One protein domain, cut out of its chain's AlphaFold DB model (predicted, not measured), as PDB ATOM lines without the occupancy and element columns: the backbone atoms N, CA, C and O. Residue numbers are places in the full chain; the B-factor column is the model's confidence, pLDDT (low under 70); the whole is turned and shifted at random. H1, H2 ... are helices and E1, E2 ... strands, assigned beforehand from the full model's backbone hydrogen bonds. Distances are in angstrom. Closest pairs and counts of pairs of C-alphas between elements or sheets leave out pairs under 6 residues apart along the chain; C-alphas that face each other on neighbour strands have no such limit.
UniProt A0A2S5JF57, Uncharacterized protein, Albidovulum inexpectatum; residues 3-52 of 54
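What this domain is: This is residues 3 to 52 of the 54 residues of an uncharacterized protein of Albidovulum inexpectatum (UniProt A0A2S5JF57). A long, thin arm of two helices set one after the other, H1 and then H2, sticks out from a small head in which the short helix H3 packs on a hairpin of two strands, E1 and E2. The arm makes most of the length, and residues 3 to 28 stand free. The printed part has 50 residues, with three named helices followed by two named strands, in the order H1, H2, H3, E1, E2. The strands form one antiparallel sheet of order E1 - E2, and the class is mixed, helices and strands. The whole is extended, with a radius of gyration of the C-alphas of 19.2 A and spans of 60 by 18 by 9 A.

How they stand to each other: From the first printed residue, H1, residues 3 to 15, and H2, residues 17 to 25, meet only through their link. H2 and H3, residues 28 to 35, also meet only through their link. H1 and H3 are apart. H3 has 4 pairs of C-alphas within 8 A of E1, residues 40 to 43; the closest are those of Gln 33 and Trp 42, 5.1 A apart. H3 and E2, residues 48 to 51, are near each other, with 5 pairs of C-alphas within 10 A. E1 and E2 are a hairpin of antiparallel neighbour strands, with 138 degrees between their directions. N 41 and O 50 are within hydrogen-bond range at 2.8 A, as are N 50 and O 41 at 2.9 A. H1 and H2 are both apart from E1 and E2. Each O i to N i+4 pair is within hydrogen-bond range in H1, against 3 of 4 in H3 and 2 of 5 in H2, where 4 of 6 O i to N i+3 pairs are within range.

Where its parts are: H1 runs from Ile 3, C-alpha at (12.948, 53.547, 57.350), to Ala 15, over 19.2 A. H2 runs from Ala 17 to Cys 25, over 13.5 A, its last C-alpha at (19.653, 23.665, 40.306). H3 runs from His 28 to Thr 35, over 10.6 A. E1 runs from Gln 40 to Asp 43, over 9.3 A, and E2 from Arg 48 to Thr 51, over 10.0 A, its last C-alpha at (27.953, 0.817, 34.606).

The domain as a whole: The two C-alphas farthest apart are those of Ile 3 and Val 52, at 60.5 A. The printed part has no cut, and the four links between its named elements are tight. The mean pLDDT of the printed part is 73.6, and 22 residues are under 70, namely residues 3 to 5 and 16 to 34.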
ATOM      1  N   ILE A   3      12.522  54.885  56.890       62.09
ATOM      2  CA  ILE A   3      12.948  53.547  57.350       62.09
ATOM      3  C   ILE A   3      11.861  52.473  57.148       62.09
ATOM      4  O   ILE A   3      12.184  51.357  56.757       62.09
ATOM      5  N   ARG A   4      10.568  52.806  57.322       62.00
ATOM      6  CA  ARG A   4       9.453  51.840  57.159       62.00
ATOM      7  C   ARG A   4       9.284  51.349  55.720       62.00
ATOM      8  O   ARG A   4       8.872  50.214  55.505       62.00
ATOM      9  N   HIS A   5       9.613  52.183  54.738       63.66
ATOM     10  CA  HIS A   5       9.562  51.784  53.330       63.66
ATOM     11  C   HIS A   5      10.722  50.851  52.964       63.66
ATOM     12  O   HIS A   5      10.542  49.934  52.169       63.66
ATOM     13  N   PHE A   6      11.884  51.029  53.601       71.44
ATOM     14  CA  PHE A   6      13.061  50.199  53.361       71.44
ATOM     15  C   PHE A   6      12.864  48.760  53.862       71.44
ATOM     16  O   PHE A   6      13.195  47.803  53.166       71.44
ATOM     17  N   THR A   7      12.235  48.595  55.031       73.75
ATOM     18  CA  THR A   7      11.895  47.270  55.576       73.75
ATOM     19  C   THR A   7      10.888  46.517  54.710       73.75
ATOM     20  O   THR A   7      10.987  45.301  54.574       73.75
ATOM     21  N   LEU A   8       9.940  47.230  54.092       77.25
ATOM     22  CA  LEU A   8       8.927  46.613  53.234       77.25
ATOM     23  C   LEU A   8       9.540  46.092  51.925       77.25
ATOM     24  O   LEU A   8       9.221  44.990  51.487       77.25
ATOM     25  N   ALA A   9      10.454  46.864  51.330       77.44
ATOM     26  CA  ALA A   9      11.147  46.482  50.103       77.44
ATOM     27  C   ALA A   9      12.044  45.247  50.298       77.44
ATOM     28  O   ALA A   9      12.059  44.355  49.452       77.44
ATOM     29  N   LEU A  10      12.745  45.160  51.434       79.88
ATOM     30  CA  LEU A  10      13.612  44.022  51.745       79.88
ATOM     31  C   LEU A  10      12.813  42.724  51.953       79.88
ATOM     32  O   LEU A  10      13.195  41.676  51.437       79.88
ATOM     33  N   ALA A  11      11.687  42.796  52.672       78.31
ATOM     34  CA  ALA A  11      10.813  41.643  52.888       78.31
ATOM     35  C   ALA A  11      10.194  41.136  51.575       78.31
ATOM     36  O   ALA A  11      10.114  39.929  51.352       78.31
ATOM     37  N   LEU A  12       9.813  42.057  50.684       77.31
ATOM     38  CA  LEU A  12       9.299  41.708  49.365       77.31
ATOM     39  C   LEU A  12      10.371  41.000  48.522       77.31
ATOM     40  O   LEU A  12      10.086  39.962  47.940       77.31
ATOM     41  N   ALA A  13      11.611  41.497  48.514       75.44
ATOM     42  CA  ALA A  13      12.714  40.861  47.791       75.44
ATOM     43  C   ALA A  13      13.026  39.442  48.309       75.44
ATOM     44  O   ALA A  13      13.262  38.534  47.514       75.44
ATOM     45  N   ALA A  14      12.967  39.227  49.628       72.69
ATOM     46  CA  ALA A  14      13.196  37.915  50.230       72.69
ATOM     47  C   ALA A  14      12.117  36.880  49.851       72.69
ATOM     48  O   ALA A  14      12.430  35.701  49.695       72.69
ATOM     49  N   ALA A  15      10.867  37.307  49.636       71.19
ATOM     50  CA  ALA A  15       9.777  36.417  49.227       71.19
ATOM     51  C   ALA A  15       9.940  35.862  47.795       71.19
ATOM     52  O   ALA A  15       9.424  34.788  47.496       71.19
ATOM     53  N   PHE A  16      10.694  36.545  46.925       64.19
ATOM     54  CA  PHE A  16      10.991  36.085  45.558       64.19
ATOM     55  C   PHE A  16      12.291  35.268  45.446       64.19
ATOM     56  O   PHE A  16      12.605  34.757  44.370       64.19
ATOM     57  N   ALA A  17      13.034  35.085  46.542       61.81
ATOM     58  CA  ALA A  17      14.286  34.326  46.553       61.81
ATOM     59  C   ALA A  17      14.155  32.850  46.099       61.81
ATOM     60  O   ALA A  17      15.036  32.393  45.367       61.81
ATOM     61  N   PRO A  18      13.083  32.094  46.433       64.06
ATOM     62  CA  PRO A  18      12.972  30.690  46.016       64.06
ATOM     63  C   PRO A  18      12.866  30.506  44.496       64.06
ATOM     64  O   PRO A  18      13.321  29.496  43.970       64.06
ATOM     65  N   GLY A  19      12.307  31.489  43.775       60.94
ATOM     66  CA  GLY A  19      12.189  31.437  42.313       60.94
ATOM     67  C   GLY A  19      13.532  31.571  41.591       60.94
ATOM     68  O   GLY A  19      13.706  31.027  40.505       60.94
ATOM     69  N   LEU A  20      14.506  32.239  42.215       59.81
ATOM     70  CA  LEU A  20      15.854  32.430  41.668       59.81
ATOM     71  C   LEU A  20      16.791  31.256  41.992       59.81
ATOM     72  O   LEU A  20      17.766  31.020  41.280       59.81
ATOM     73  N   ALA A  21      16.489  30.486  43.042       59.91
ATOM     74  CA  ALA A  21      17.240  29.279  43.383       59.91
ATOM     75  C   ALA A  21      17.035  28.152  42.355       59.91
ATOM     76  O   ALA A  21      17.923  27.324  42.163       59.91
ATOM     77  N   TRP A  22      15.906  28.142  41.636       59.56
ATOM     78  CA  TRP A  22      15.606  27.095  40.656       59.56
ATOM     79  C   TRP A  22      16.592  27.082  39.477       59.56
ATOM     80  O   TRP A  22      17.002  26.010  39.036       59.56
ATOM     81  N   SER A  23      17.060  28.255  39.024       57.50
ATOM     82  CA  SER A  23      18.066  28.347  37.952       57.50
ATOM     83  C   SER A  23      19.472  27.909  38.379       57.50
ATOM     84  O   SER A  23      20.310  27.625  37.525       57.50
ATOM     85  N   ALA A  24      19.744  27.831  39.687       59.97
ATOM     86  CA  ALA A  24      21.000  27.286  40.204       59.97
ATOM     87  C   ALA A  24      20.984  25.747  40.276       59.97
ATOM     88  O   ALA A  24      22.042  25.121  40.277       59.97
ATOM     89  N   CYS A  25      19.801  25.124  40.291       60.88
ATOM     90  CA  CYS A  25      19.653  23.665  40.306       60.88
ATOM     91  C   CYS A  25      19.629  23.033  38.907       60.88
ATOM     92  O   CYS A  25      19.922  21.849  38.777       60.88
ATOM     93  N   SER A  26      19.360  23.801  37.851       61.72
ATOM     94  CA  SER A  26      19.392  23.320  36.458       61.72
ATOM     95  C   SER A  26      20.797  22.978  35.925       61.72
ATOM     96  O   SER A  26      20.927  22.578  34.776       61.72
ATOM     97  N   GLY A  27      21.851  23.133  36.736       60.41
ATOM     98  CA  GLY A  27      23.227  22.730  36.414       60.41
ATOM     99  C   GLY A  27      23.728  21.490  37.170       60.41
ATOM    100  O   GLY A  27      24.931  21.220  37.152       60.41
ATOM    101  N   HIS A  28      22.848  20.760  37.868       61.00
ATOM    102  CA  HIS A  28      23.241  19.636  38.729       61.00
ATOM    103  C   HIS A  28      23.775  18.418  37.957       61.00
ATOM    104  O   HIS A  28      24.449  17.584  38.552       61.00
ATOM    105  N   ASP A  29      23.573  18.334  36.637       61.66
ATOM    106  CA  ASP A  29      24.095  17.236  35.810       61.66
ATOM    107  C   ASP A  29      25.624  17.134  35.861       61.66
ATOM    108  O   ASP A  29      26.186  16.040  35.881       61.66
ATOM    109  N   ARG A  30      26.322  18.274  35.952       63.34
ATOM    110  CA  ARG A  30      27.785  18.281  36.099       63.34
ATOM    111  C   ARG A  30      28.219  17.754  37.466       63.34
ATOM    112  O   ARG A  30      29.245  17.093  37.569       63.34
ATOM    113  N   GLN A  31      27.446  18.043  38.509       61.50
ATOM    114  CA  GLN A  31      27.696  17.531  39.855       61.50
ATOM    115  C   GLN A  31      27.359  16.035  39.949       61.50
ATOM    116  O   GLN A  31      28.091  15.283  40.590       61.50
ATOM    117  N   ALA A  32      26.322  15.586  39.240       61.81
ATOM    118  CA  ALA A  32      25.944  14.182  39.135       61.81
ATOM    119  C   ALA A  32      26.987  13.344  38.365       61.81
ATOM    120  O   ALA A  32      27.275  12.216  38.750       61.81
ATOM    121  N   GLN A  33      27.658  13.904  37.355       61.84
ATOM    122  CA  GLN A  33      28.805  13.237  36.713       61.84
ATOM    123  C   GLN A  33      29.966  12.973  37.685       61.84
ATOM    124  O   GLN A  33      30.652  11.965  37.555       61.84
ATOM    125  N   ILE A  34      30.175  13.852  38.670       68.50
ATOM    126  CA  ILE A  34      31.263  13.734  39.656       68.50
ATOM    127  C   ILE A  34      30.902  12.738  40.775       68.50
ATOM    128  O   ILE A  34      31.799  12.219  41.434       68.50
ATOM    129  N   THR A  35      29.613  12.443  40.992       78.56
ATOM    130  CA  THR A  35      29.176  11.537  42.073       78.56
ATOM    131  C   THR A  35      29.152  10.060  41.690       78.56
ATOM    132  O   THR A  35      29.003   9.219  42.580       78.56
ATOM    133  N   CYS A  36      29.247   9.725  40.402       86.06
ATOM    134  CA  CYS A  36      29.223   8.330  39.983       86.06
ATOM    135  C   CYS A  36      30.488   7.606  40.459       86.06
ATOM    136  O   CYS A  36      31.599   8.114  40.332       86.06
ATOM    137  N   GLY A  37      30.299   6.420  41.046       86.25
ATOM    138  CA  GLY A  37      31.408   5.588  41.513       86.25
ATOM    139  C   GLY A  37      32.303   5.121  40.363       86.25
ATOM    140  O   GLY A  37      31.919   5.191  39.197       86.25
ATOM    141  N   GLU A  38      33.489   4.614  40.694       86.69
ATOM    142  CA  GLU A  38      34.446   4.105  39.707       86.69
ATOM    143  C   GLU A  38      33.792   3.061  38.781       86.69
ATOM    144  O   GLU A  38      33.058   2.181  39.234       86.69
ATOM    145  N   GLY A  39      34.008   3.194  37.469       89.00
ATOM    146  CA  GLY A  39      33.378   2.332  36.463       89.00
ATOM    147  C   GLY A  39      31.908   2.645  36.155       89.00
ATOM    148  O   GLY A  39      31.258   1.852  35.472       89.00
ATOM    149  N   GLN A  40      31.369   3.779  36.621       91.25
ATOM    150  CA  GLN A  40      30.023   4.247  36.277       91.25
ATOM    151  C   GLN A  40      30.040   5.618  35.584       91.25
ATOM    152  O   GLN A  40      30.894   6.457  35.864       91.25
ATOM    153  N   SER A  41      29.065   5.868  34.708       88.62
ATOM    154  CA  SER A  41      28.829   7.162  34.053       88.62
ATOM    155  C   SER A  41      27.416   7.675  34.326       88.62
ATOM    156  O   SER A  41      26.480   6.885  34.430       88.62
ATOM    157  N   TRP A  42      27.245   8.996  34.414       88.44
ATOM    158  CA  TRP A  42      25.920   9.614  34.517       88.44
ATOM    159  C   TRP A  42      25.149   9.439  33.207       88.44
ATOM    160  O   TRP A  42      25.592   9.917  32.163       88.44
ATOM    161  N   ASP A  43      23.999   8.772  33.276       86.19
ATOM    162  CA  ASP A  43      23.018   8.719  32.201       86.19
ATOM    163  C   ASP A  43      21.967   9.813  32.420       86.19
ATOM    164  O   ASP A  43      21.184   9.758  33.372       86.19
ATOM    165  N   ALA A  44      21.964  10.819  31.544       83.75
ATOM    166  CA  ALA A  44      21.031  11.940  31.626       83.75
ATOM    167  C   ALA A  44      19.592  11.529  31.275       83.75
ATOM    168  O   ALA A  44      18.652  12.175  31.733       83.75
ATOM    169  N   GLU A  45      19.414  10.453  30.499       85.69
ATOM    170  CA  GLU A  45      18.096   9.952  30.103       85.69
ATOM    171  C   GLU A  45      17.367   9.310  31.288       85.69
ATOM    172  O   GLU A  45      16.232   9.667  31.600       85.69
ATOM    173  N   SER A  46      18.043   8.407  32.001       85.38
ATOM    174  CA  SER A  46      17.492   7.736  33.182       85.38
ATOM    175  C   SER A  46      17.754   8.482  34.498       85.38
ATOM    176  O   SER A  46      17.357   7.988  35.554       85.38
ATOM    177  N   GLN A  47      18.470   9.612  34.459       85.62
ATOM    178  CA  GLN A  47      18.903  10.398  35.624       85.62
ATOM    179  C   GLN A  47      19.565   9.547  36.730       85.62
ATOM    180  O   GLN A  47      19.249   9.677  37.916       85.62
ATOM    181  N   ARG A  48      20.477   8.643  36.345       86.06
ATOM    182  CA  ARG A  48      21.192   7.734  37.265       86.06
ATOM    183  C   ARG A  48      22.598   7.415  36.770       86.06
ATOM    184  O   ARG A  48      22.892   7.529  35.587       86.06
ATOM    185  N   CYS A  49      23.455   6.947  37.672       90.31
ATOM    186  CA  CYS A  49      24.731   6.349  37.289       90.31
ATOM    187  C   CYS A  49      24.502   4.941  36.719       90.31
ATOM    188  O   CYS A  49      23.781   4.142  37.318       90.31
ATOM    189  N   VAL A  50      25.112   4.646  35.574       91.88
ATOM    190  CA  VAL A  50      25.074   3.336  34.910       91.88
ATOM    191  C   VAL A  50      26.488   2.787  34.759       91.88
ATOM    192  O   VAL A  50      27.440   3.553  34.633       91.88
ATOM    193  N   THR A  51      26.648   1.465  34.787       92.62
ATOM    194  CA  THR A  51      27.953   0.817  34.606       92.62
ATOM    195  C   THR A  51      28.458   1.002  33.178       92.62
ATOM    196  O   THR A  51      27.732   0.762  32.215       92.62
ATOM    197  N   VAL A  52      29.722   1.397  33.035       85.31
ATOM    198  CA  VAL A  52      30.369   1.559  31.731       85.31
ATOM    199  C   VAL A  52      30.853   0.185  31.252       85.31
ATOM    200  O   VAL A  52      31.816  -0.348  31.797       85.31
TER     201      VAL A  52